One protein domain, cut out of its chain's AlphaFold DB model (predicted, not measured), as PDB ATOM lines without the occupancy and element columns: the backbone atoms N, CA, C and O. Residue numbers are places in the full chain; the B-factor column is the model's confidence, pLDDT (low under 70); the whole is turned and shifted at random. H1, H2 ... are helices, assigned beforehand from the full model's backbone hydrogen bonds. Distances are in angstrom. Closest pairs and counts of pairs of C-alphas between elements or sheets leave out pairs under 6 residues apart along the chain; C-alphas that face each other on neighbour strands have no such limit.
ATOM      1  N   ASP A 424     -43.637  -7.747  49.251       77.12
ATOM      2  CA  ASP A 424     -43.145  -6.443  48.786       77.12
ATOM      3  C   ASP A 424     -44.178  -5.649  47.959       77.12
ATOM      4  O   ASP A 424     -43.846  -4.622  47.356       77.12
ATOM      5  N   GLY A 425     -45.443  -6.085  47.971       81.62
ATOM      6  CA  GLY A 425     -46.501  -5.674  47.047       81.62
ATOM      7  C   GLY A 425     -46.747  -4.172  46.885       81.62
ATOM      8  O   GLY A 425     -47.138  -3.746  45.801       81.62
ATOM      9  N   HIS A 426     -46.491  -3.347  47.909       85.62
ATOM     10  CA  HIS A 426     -46.625  -1.884  47.806       85.62
ATOM     11  C   HIS A 426     -45.552  -1.264  46.896       85.62
ATOM     12  O   HIS A 426     -45.881  -0.573  45.939       85.62
ATOM     13  N   ARG A 427     -44.271  -1.570  47.150       86.06
ATOM     14  CA  ARG A 427     -43.138  -1.077  46.343       86.06
ATOM     15  C   ARG A 427     -43.181  -1.651  44.931       86.06
ATOM     16  O   ARG A 427     -42.952  -0.952  43.949       86.06
ATOM     17  N   LEU A 428     -43.533  -2.931  44.835       88.75
ATOM     18  CA  LEU A 428     -43.713  -3.604  43.560       88.75
ATOM     19  C   LEU A 428     -44.840  -2.977  42.730       88.75
ATOM     20  O   LEU A 428     -44.737  -2.915  41.508       88.75
ATOM     21  N   ARG A 429     -45.906  -2.493  43.373       89.94
ATOM     22  CA  ARG A 429     -46.986  -1.790  42.683       89.94
ATOM     23  C   ARG A 429     -46.523  -0.458  42.097       89.94
ATOM     24  O   ARG A 429     -46.873  -0.186  40.960       89.94
ATOM     25  N   GLU A 430     -45.710   0.323  42.804       91.31
ATOM     26  CA  GLU A 430     -45.134   1.567  42.263       91.31
ATOM     27  C   GLU A 430     -44.268   1.298  41.018       91.31
ATOM     28  O   GLU A 430     -44.365   2.015  40.022       91.31
ATOM     29  N   LEU A 431     -43.482   0.213  41.030       92.25
ATOM     30  CA  LEU A 431     -42.739  -0.252  39.853       92.25
ATOM     31  C   LEU A 431     -43.664  -0.738  38.727       92.25
ATOM     32  O   LEU A 431     -43.428  -0.411  37.567       92.25
ATOM     33  N   LEU A 432     -44.712  -1.507  39.033       91.94
ATOM     34  CA  LEU A 432     -45.664  -1.987  38.028       91.94
ATOM     35  C   LEU A 432     -46.412  -0.824  37.374       91.94
ATOM     36  O   LEU A 432     -46.451  -0.737  36.153       91.94
ATOM     37  N   ASP A 433     -46.949   0.091  38.179       91.50
ATOM     38  CA  ASP A 433     -47.673   1.270  37.714       91.50
ATOM     39  C   ASP A 433     -46.732   2.189  36.883       91.50
ATOM     40  O   ASP A 433     -47.193   2.898  35.985       91.50
ATOM     41  N   HIS A 434     -45.406   2.118  37.088       92.12
ATOM     42  CA  HIS A 434     -44.405   2.738  36.211       92.12
ATOM     43  C   HIS A 434     -44.249   2.044  34.848       92.12
ATOM     44  O   HIS A 434     -44.280   2.717  33.815       92.12
ATOM     45  N   TYR A 435     -44.123   0.714  34.817       90.25
ATOM     46  CA  TYR A 435     -44.026  -0.059  33.567       90.25
ATOM     47  C   TYR A 435     -45.356  -0.125  32.785       90.25
ATOM     48  O   TYR A 435     -45.342  -0.248  31.561       90.25
ATOM     49  N   GLU A 436     -46.505   0.021  33.453       89.00
ATOM     50  CA  GLU A 436     -47.822   0.221  32.825       89.00
ATOM     51  C   GLU A 436     -48.038   1.666  32.319       89.00
ATOM     52  O   GLU A 436     -49.037   1.935  31.654       89.00
ATOM     53  N   GLY A 437     -47.115   2.599  32.595       88.75
ATOM     54  CA  GLY A 437     -47.188   3.990  32.130       88.75
ATOM     55  C   GLY A 437     -48.194   4.872  32.880       88.75
ATOM     56  O   GLY A 437     -48.578   5.923  32.374       88.75
ATOM     57  N   LEU A 438     -48.627   4.462  34.077       89.25
ATOM     58  CA  LEU A 438     -49.551   5.215  34.938       89.25
ATOM     59  C   LEU A 438     -48.823   6.274  35.774       89.25
ATOM     60  O   LEU A 438     -49.405   7.302  36.119       89.25
ATOM     61  N   ILE A 439     -47.559   6.006  36.121       92.19
ATOM     62  CA  ILE A 439     -46.677   6.910  36.865       92.19
ATOM     63  C   ILE A 439     -45.307   6.967  36.182       92.19
ATOM     64  O   ILE A 439     -44.813   5.987  35.628       92.19
ATOM     65  N   HIS A 440     -44.636   8.109  36.262       90.94
ATOM     66  CA  HIS A 440     -43.266   8.249  35.778       90.94
ATOM     67  C   HIS A 440     -42.333   8.493  36.960       90.94
ATOM     68  O   HIS A 440     -42.153   9.629  37.390       90.94
ATOM     69  N   LEU A 441     -41.763   7.404  37.484       90.81
ATOM     70  CA  LEU A 441     -40.670   7.458  38.451       90.81
ATOM     71  C   LEU A 441     -39.458   8.146  37.812       90.81
ATOM     72  O   LEU A 441     -39.159   7.934  36.632       90.81
ATOM     73  N   THR A 442     -38.732   8.943  38.592       89.25
ATOM     74  CA  THR A 442     -37.414   9.440  38.181       89.25
ATOM     75  C   THR A 442     -36.429   8.271  38.027       89.25
ATOM     76  O   THR A 442     -36.622   7.219  38.644       89.25
ATOM     77  N   PRO A 443     -35.335   8.420  37.249       88.25
ATOM     78  CA  PRO A 443     -34.354   7.346  37.085       88.25
ATOM     79  C   PRO A 443     -33.795   6.853  38.425       88.25
ATOM     80  O   PRO A 443     -33.593   5.653  38.606       88.25
ATOM     81  N   LEU A 444     -33.592   7.760  39.384       88.38
ATOM     82  CA  LEU A 444     -33.122   7.418  40.721       88.38
ATOM     83  C   LEU A 444     -34.151   6.632  41.547       88.38
ATOM     84  O   LEU A 444     -33.778   5.625  42.148       88.38
ATOM     85  N   GLU A 445     -35.420   7.049  41.576       88.31
ATOM     86  CA  GLU A 445     -36.494   6.308  42.262       88.31
ATOM     87  C   GLU A 445     -36.670   4.915  41.648       88.31
ATOM     88  O   GLU A 445     -36.698   3.922  42.372       88.31
ATOM     89  N   HIS A 446     -36.694   4.835  40.313       90.38
ATOM     90  CA  HIS A 446     -36.823   3.589  39.558       90.38
ATOM     91  C   HIS A 446     -35.724   2.583  39.903       90.38
ATOM     92  O   HIS A 446     -36.034   1.452  40.278       90.38
ATOM     93  N   VAL A 447     -34.446   2.986  39.840       89.31
ATOM     94  CA  VAL A 447     -33.335   2.072  40.165       89.31
ATOM     95  C   VAL A 447     -33.326   1.718  41.654       89.31
ATOM     96  O   VAL A 447     -33.034   0.573  41.991       89.31
ATOM     97  N   SER A 448     -33.663   2.660  42.542       88.50
ATOM     98  CA  SER A 448     -33.666   2.422  43.995       88.50
ATOM     99  C   SER A 448     -34.746   1.413  44.401       88.50
ATOM    100  O   SER A 448     -34.435   0.419  45.054       88.50
ATOM    101  N   LEU A 449     -35.988   1.608  43.944       89.69
ATOM    102  CA  LEU A 449     -37.102   0.685  44.186       89.69
ATOM    103  C   LEU A 449     -36.842  -0.687  43.550       89.69
ATOM    104  O   LEU A 449     -37.038  -1.714  44.201       89.69
ATOM    105  N   ALA A 450     -36.352  -0.725  42.306       90.62
ATOM    106  CA  ALA A 450     -36.030  -1.978  41.625       90.62
ATOM    107  C   ALA A 450     -34.916  -2.753  42.348       90.62
ATOM    108  O   ALA A 450     -35.033  -3.963  42.538       90.62
ATOM    109  N   ALA A 451     -33.863  -2.069  42.803       89.31
ATOM    110  CA  ALA A 451     -32.812  -2.677  43.608       89.31
ATOM    111  C   ALA A 451     -33.360  -3.205  44.943       89.31
ATOM    112  O   ALA A 451     -33.087  -4.350  45.296       89.31
ATOM    113  N   GLU A 452     -34.165  -2.422  45.666       87.56
ATOM    114  CA  GLU A 452     -34.735  -2.829  46.953       87.56
ATOM    115  C   GLU A 452     -35.647  -4.065  46.824       87.56
ATOM    116  O   GLU A 452     -35.520  -5.007  47.610       87.56
ATOM    117  N   CYS A 453     -36.504  -4.118  45.797       88.31
ATOM    118  CA  CYS A 453     -37.343  -5.284  45.490       88.31
ATOM    119  C   CYS A 453     -36.543  -6.528  45.059       88.31
ATOM    120  O   CYS A 453     -37.018  -7.645  45.261       88.31
ATOM    121  N   LEU A 454     -35.345  -6.371  44.482       89.00
ATOM    122  CA  LEU A 454     -34.470  -7.490  44.108       89.00
ATOM    123  C   LEU A 454     -33.629  -7.999  45.285       89.00
ATOM    124  O   LEU A 454     -33.617  -9.200  45.550       89.00
ATOM    125  N   PHE A 455     -32.955  -7.106  46.018       85.94
ATOM    126  CA  PHE A 455     -32.071  -7.471  47.137       85.94
ATOM    127  C   PHE A 455     -32.820  -8.084  48.331       85.94
ATOM    128  O   PHE A 455     -32.211  -8.800  49.122       85.94
ATOM    129  N   ARG A 456     -34.131  -7.840  48.462       84.38
ATOM    130  CA  ARG A 456     -34.974  -8.446  49.506       84.38
ATOM    131  C   ARG A 456     -35.411  -9.886  49.225       84.38
ATOM    132  O   ARG A 456     -35.872 -10.545  50.152       84.38
ATOM    133  N   ARG A 457     -35.324 -10.381  47.983       81.69
ATOM    134  CA  ARG A 457     -35.898 -11.693  47.631       81.69
ATOM    135  C   ARG A 457     -35.062 -12.842  48.212       81.69
ATOM    136  O   ARG A 457     -33.841 -12.835  48.056       81.69
ATOM    137  N   PRO A 458     -35.679 -13.851  48.853       74.25
ATOM    138  CA  PRO A 458     -34.963 -15.022  49.344       74.25
ATOM    139  C   PRO A 458     -34.731 -16.013  48.194       74.25
ATOM    140  O   PRO A 458     -35.621 -16.778  47.825       74.25
ATOM    141  N   PHE A 459     -33.527 -16.014  47.617       71.81
ATOM    142  CA  PHE A 459     -33.168 -16.905  46.509       71.81
ATOM    143  C   PHE A 459     -31.781 -17.543  46.684       71.81
ATOM    144  O   PHE A 459     -30.865 -16.962  47.265       71.81
ATOM    145  N   ASN A 460     -31.611 -18.728  46.097       65.88
ATOM    146  CA  ASN A 460     -30.322 -19.413  46.034       65.88
ATOM    147  C   ASN A 460     -29.496 -18.838  44.876       65.88
ATOM    148  O   ASN A 460     -29.845 -19.051  43.709       65.88
ATOM    149  N   LYS A 461     -28.416 -18.110  45.184       68.75
ATOM    150  CA  LYS A 461     -27.540 -17.511  44.164       68.75
ATOM    151  C   LYS A 461     -26.778 -18.601  43.405       68.75
ATOM    152  O   LYS A 461     -26.198 -19.484  44.032       68.75
ATOM    153  N   ARG A 462     -26.754 -18.539  42.068       69.12
ATOM    154  CA  ARG A 462     -25.859 -19.375  41.243       69.12
ATOM    155  C   ARG A 462     -24.481 -18.724  41.158       69.12
ATOM    156  O   ARG A 462     -23.467 -19.408  41.279       69.12
ATOM    157  N   HIS A 463     -24.463 -17.399  41.031       75.44
ATOM    158  CA  HIS A 463     -23.276 -16.551  41.050       75.44
ATOM    159  C   HIS A 463     -23.473 -15.380  42.022       75.44
ATOM    160  O   HIS A 463     -24.590 -14.904  42.231       75.44
ATOM    161  N   ALA A 464     -22.384 -14.878  42.610       77.88
ATOM    162  CA  ALA A 464     -22.458 -13.797  43.598       77.88
ATOM    163  C   ALA A 464     -23.078 -12.504  43.022       77.88
ATOM    164  O   ALA A 464     -23.793 -11.801  43.733       77.88
ATOM    165  N   GLY A 465     -22.854 -12.224  41.733       79.50
ATOM    166  CA  GLY A 465     -23.396 -11.067  41.016       79.50
ATOM    167  C   GLY A 465     -24.863 -11.151  40.563       79.50
ATOM    168  O   GLY A 465     -25.361 -10.158  40.034       79.50
ATOM    169  N   ASP A 466     -25.568 -12.278  40.742       81.12
ATOM    170  CA  ASP A 466     -26.872 -12.530  40.088       81.12
ATOM    171  C   ASP A 466     -27.925 -11.428  40.325       81.12
ATOM    172  O   ASP A 466     -28.632 -11.052  39.389       81.12
ATOM    173  N   VAL A 467     -28.012 -10.860  41.538       85.69
ATOM    174  CA  VAL A 467     -28.974  -9.779  41.846       85.69
ATOM    175  C   VAL A 467     -28.689  -8.542  41.004       85.69
ATOM    176  O   VAL A 467     -29.570  -8.037  40.308       85.69
ATOM    177  N   ALA A 468     -27.438  -8.082  41.020       86.50
ATOM    178  CA  ALA A 468     -27.013  -6.914  40.267       86.50
ATOM    179  C   ALA A 468     -27.175  -7.131  38.756       86.50
ATOM    180  O   ALA A 468     -27.588  -6.216  38.047       86.50
ATOM    181  N   TYR A 469     -26.929  -8.345  38.255       84.50
ATOM    182  CA  TYR A 469     -27.148  -8.640  36.842       84.50
ATOM    183  C   TYR A 469     -28.626  -8.746  36.458       84.50
ATOM    184  O   TYR A 469     -28.986  -8.305  35.368       84.50
ATOM    185  N   SER A 470     -29.508  -9.223  37.340       84.75
ATOM    186  CA  SER A 470     -30.956  -9.182  37.091       84.75
ATOM    187  C   SER A 470     -31.494  -7.747  36.998       84.75
ATOM    188  O   SER A 470     -32.305  -7.451  36.120       84.75
ATOM    189  N   LEU A 471     -30.952  -6.821  37.805       88.06
ATOM    190  CA  LEU A 471     -31.282  -5.394  37.739       88.06
ATOM    191  C   LEU A 471     -30.911  -4.786  36.377       88.06
ATOM    192  O   LEU A 471     -31.607  -3.886  35.920       88.06
ATOM    193  N   THR A 472     -29.895  -5.310  35.669       83.69
ATOM    194  CA  THR A 472     -29.577  -4.860  34.295       83.69
ATOM    195  C   THR A 472     -30.784  -4.978  33.359       83.69
ATOM    196  O   THR A 472     -30.958  -4.137  32.478       83.69
ATOM    197  N   GLY A 473     -31.645  -5.979  33.575       81.56
ATOM    198  CA  GLY A 473     -32.874  -6.210  32.820       81.56
ATOM    199  C   GLY A 473     -33.791  -4.993  32.781       81.56
ATOM    200  O   GLY A 473     -34.320  -4.652  31.725       81.56
ATOM    201  N   LEU A 474     -33.888  -4.321  33.929       87.38
ATOM    202  CA  LEU A 474     -34.754  -3.181  34.208       87.38
ATOM    203  C   LEU A 474     -34.101  -1.828  33.868       87.38
ATOM    204  O   LEU A 474     -34.756  -0.798  33.985       87.38
ATOM    205  N   LEU A 475     -32.822  -1.797  33.466       86.31
ATOM    206  CA  LEU A 475     -32.078  -0.562  33.190       86.31
ATOM    207  C   LEU A 475     -31.729  -0.389  31.706       86.31
ATOM    208  O   LEU A 475     -31.546  -1.342  30.949       86.31
ATOM    209  N   ARG A 476     -31.559   0.874  31.293       79.94
ATOM    210  CA  ARG A 476     -31.281   1.264  29.898       79.94
ATOM    211  C   ARG A 476     -29.998   0.640  29.334       79.94
ATOM    212  O   ARG A 476     -29.942   0.297  28.149       79.94
ATOM    213  N   ARG A 477     -28.937   0.530  30.138       79.19
ATOM    214  CA  ARG A 477     -27.649  -0.046  29.727       79.19
ATOM    215  C   ARG A 477     -27.350  -1.310  30.519       79.19
ATOM    216  O   ARG A 477     -27.405  -1.328  31.745       79.19
ATOM    217  N   ARG A 478     -26.935  -2.345  29.793       76.69
ATOM    218  CA  ARG A 478     -26.500  -3.622  30.353       76.69
ATOM    219  C   ARG A 478     -24.998  -3.772  30.093       76.69
ATOM    220  O   ARG A 478     -24.612  -3.875  28.926       76.69
ATOM    221  N   PRO A 479     -24.125  -3.656  31.112       76.88
ATOM    222  CA  PRO A 479     -22.714  -4.001  30.958       76.88
ATOM    223  C   PRO A 479     -22.556  -5.498  30.664       76.88
ATOM    224  O   PRO A 479     -23.448  -6.290  30.963       76.88
ATOM    225  N   ARG A 480     -21.402  -5.894  30.110       75.69
ATOM    226  CA  ARG A 480     -21.070  -7.318  29.972       75.69
ATOM    227  C   ARG A 480     -20.997  -7.972  31.357       75.69
ATOM    228  O   ARG A 480     -20.480  -7.379  32.308       75.69
ATOM    229  N   VAL A 481     -21.530  -9.185  31.432       77.06
ATOM    230  CA  VAL A 481     -21.534 -10.016  32.634       77.06
ATOM    231  C   VAL A 481     -20.164 -10.669  32.805       77.06
ATOM    232  O   VAL A 481     -19.642 -11.273  31.872       77.06
ATOM    233  N   ASP A 482     -19.611 -10.553  34.007       77.19
ATOM    234  CA  ASP A 482     -18.463 -11.313  34.501       77.19
ATOM    235  C   ASP A 482     -18.951 -12.232  35.626       77.19
ATOM    236  O   ASP A 482     -19.577 -11.780  36.590       77.19
ATOM    237  N   VAL A 483     -18.684 -13.527  35.480       74.38
ATOM    238  CA  VAL A 483     -19.121 -14.586  36.403       74.38
ATOM    239  C   VAL A 483     -18.314 -14.581  37.707       74.38
ATOM    240  O   VAL A 483     -18.798 -15.068  38.728       74.38
ATOM    241  N   ASN A 484     -17.115 -13.992  37.694       77.38
ATOM    242  CA  ASN A 484     -16.243 -13.886  38.864       77.38
ATOM    243  C   ASN A 484     -16.528 -12.637  39.716       77.38
ATOM    244  O   ASN A 484     -15.900 -12.451  40.760       77.38
ATOM    245  N   ASP A 485     -17.461 -11.776  39.298       78.06
ATOM    246  CA  ASP A 485     -17.827 -10.592  40.068       78.06
ATOM    247  C   ASP A 485     -18.509 -10.955  41.393       78.06
ATOM    248  O   ASP A 485     -19.513 -11.673  41.443       78.06
ATOM    249  N   SER A 486     -18.022 -10.339  42.471       83.88
ATOM    250  CA  SER A 486     -18.794 -10.195  43.702       83.88
ATOM    251  C   SER A 486     -20.043  -9.336  43.460       83.88
ATOM    252  O   SER A 486     -20.087  -8.500  42.554       83.88
ATOM    253  N   GLU A 487     -21.057  -9.496  44.312       85.56
ATOM    254  CA  GLU A 487     -22.325  -8.751  44.222       85.56
ATOM    255  C   GLU A 487     -22.115  -7.229  44.150       85.56
ATOM    256  O   GLU A 487     -22.765  -6.528  43.373       85.56
ATOM    257  N   PHE A 488     -21.142  -6.731  44.922       87.75
ATOM    258  CA  PHE A 488     -20.740  -5.330  44.915       87.75
ATOM    259  C   PHE A 488     -20.068  -4.914  43.600       87.75
ATOM    260  O   PHE A 488     -20.410  -3.865  43.056       87.75
ATOM    261  N   LYS A 489     -19.141  -5.722  43.060       87.56
ATOM    262  CA  LYS A 489     -18.436  -5.416  41.803       87.56
ATOM    263  C   LYS A 489     -19.411  -5.362  40.622       87.56
ATOM    264  O   LYS A 489     -19.378  -4.395  39.859       87.56
ATOM    265  N   ALA A 490     -20.344  -6.311  40.543       87.00
ATOM    266  CA  ALA A 490     -21.396  -6.324  39.529       87.00
ATOM    267  C   ALA A 490     -22.309  -5.082  39.630       87.00
ATOM    268  O   ALA A 490     -22.577  -4.421  38.622       87.00
ATOM    269  N   PHE A 491     -22.734  -4.703  40.843       88.75
ATOM    270  CA  PHE A 491     -23.552  -3.502  41.065       88.75
ATOM    271  C   PHE A 491     -22.794  -2.205  40.754       88.75
ATOM    272  O   PHE A 491     -23.334  -1.304  40.112       88.75
ATOM    273  N   ALA A 492     -21.521  -2.112  41.139       88.44
ATOM    274  CA  ALA A 492     -20.682  -0.972  40.801       88.44
ATOM    275  C   ALA A 492     -20.470  -0.860  39.283       88.44
ATOM    276  O   ALA A 492     -20.577   0.237  38.737       88.44
ATOM    277  N   ARG A 493     -20.275  -1.979  38.565       85.94
ATOM    278  CA  ARG A 493     -20.183  -1.968  37.094       85.94
ATOM    279  C   ARG A 493     -21.498  -1.499  36.471       85.94
ATOM    280  O   ARG A 493     -21.477  -0.740  35.502       85.94
ATOM    281  N   LEU A 494     -22.636  -1.888  37.048       86.31
ATOM    282  CA  LEU A 494     -23.953  -1.428  36.619       86.31
ATOM    283  C   LEU A 494     -24.150   0.083  36.817       86.31
ATOM    284  O   LEU A 494     -24.612   0.747  35.885       86.31
ATOM    285  N   SER A 495     -23.757   0.616  37.978       87.38
ATOM    286  CA  SER A 495     -23.824   2.049  38.314       87.38
ATOM    287  C   SER A 495     -22.780   2.906  37.587       87.38
ATOM    288  O   SER A 495     -22.929   4.122  37.533       87.38
ATOM    289  N   LEU A 496     -21.719   2.308  37.034       85.62
ATOM    290  CA  LEU A 496     -20.789   2.991  36.129       85.62
ATOM    291  C   LEU A 496     -21.288   2.990  34.678       85.62
ATOM    292  O   LEU A 496     -21.071   3.955  33.944       85.62
ATOM    293  N   ALA A 497     -21.949   1.913  34.252       82.25
ATOM    294  CA  ALA A 497     -22.509   1.798  32.910       82.25
ATOM    295  C   ALA A 497     -23.754   2.684  32.724       82.25
ATOM    296  O   ALA A 497     -23.883   3.349  31.688       82.25
ATOM    297  N   ASN A 498     -24.651   2.696  33.715       79.50
ATOM    298  CA  ASN A 498     -25.832   3.553  33.775       79.50
ATOM    299  C   ASN A 498     -25.521   4.802  34.594       79.50
ATOM    300  O   ASN A 498     -25.229   4.699  35.779       79.50
ATOM    301  N   ASP A 499     -25.657   5.981  33.991       68.88
ATOM    302  CA  ASP A 499     -25.551   7.259  34.706       68.88
ATOM    303  C   ASP A 499     -26.884   7.559  35.428       68.88
ATOM    304  O   ASP A 499     -27.549   8.557  35.170       68.88
ATOM    305  N   SER A 500     -27.317   6.624  36.284       65.81
ATOM    306  CA  SER A 500     -28.552   6.684  37.081       65.81
ATOM    307  C   SER A 500     -28.379   7.654  38.250       65.81
ATOM    308  O   SER A 500     -28.253   7.242  39.403       65.81
ATOM    309  N   ASP A 501     -28.265   8.943  37.929       80.81
ATOM    310  CA  ASP A 501     -28.153  10.068  38.868       80.81
ATOM    311  C   ASP A 501     -27.065   9.910  39.947       80.81
ATOM    312  O   ASP A 501     -27.177  10.478  41.036       80.81
ATOM    313  N   ARG A 502     -25.984   9.177  39.629       88.06
ATOM    314  CA  ARG A 502     -24.854   8.871  40.531       88.06
ATOM    315  C   ARG A 502     -25.269   8.078  41.784       88.06
ATOM    316  O   ARG A 502     -24.914   8.421  42.912       88.06
TER     317      ARG A 502
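AT A GLANCE: This is residues 424 to 502 of the 790 residues of an uncharacterized protein of Hortaea thailandica (UniProt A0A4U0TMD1). Four helices follow one another in an uneven row, H1, H2, H3 and H4, each packed on the next, with H1 and H4 at the two ends of the row. H1, H2 and H3 alternate in direction as two helical hairpins, while the long link of residues 473 to 486 leads back so that H4 runs side by side with H3, the same way. The printed part has 79 residues with four named helices and no named strand, and its class is all helix. It is compact, with a radius of gyration of the C-alphas of 12.7 A and spans of 38 by 28 by 17 A.

IN THESE COORDINATES: H1 is residues 425 to 435, 14.8 A long, beginning at C-alpha 425 at (-46.501, -5.674, 47.047). H2, the longest helix, is residues 443 to 455, 18.0 A. H3 is residues 466 to 472, 10.0 A. H4 is residues 487 to 497, 15.5 A, ending at C-alpha 497 at (-22.509, 1.798, 32.910).

HOW THE PARTS SIT: H1 and H2 form a helical hairpin and touch, the closest C-alphas being those of Arg 427 and Leu 449, 6.6 A apart. They run opposite ways at a steep tilt of 44 degrees. H2 touches H3 with residues 450 to 455 alone, the closest C-alphas being those of Leu 454 and Val 467, 6.4 A apart. This second helical hairpin has a shallow tilt of 24 degrees, opposite ways. H3 and H4 touch, with the C-alphas of Ala 468 and Phe 491 closest at 4.9 A, at a shallow tilt of 14 degrees, the same way. With 2 of these 3 pairs at a shallow tilt, the helix packing is only just mostly aligned. H1 is apart from H3 and H4, and H2 is apart from H4. In H1, H2, H3 and H4 every O i to N i+4 pair is within hydrogen-bond range.

THE WHOLE: The two C-alphas farthest apart, those of Leu 438 and Asn 484, are 38.6 A from each other. The printed part has no cut. The link from H3 to H4, 14 residues, is long; the other two are short. The mean pLDDT of the printed part is 84.0, and residues 460 to 462 and 499 to 500 are under 70.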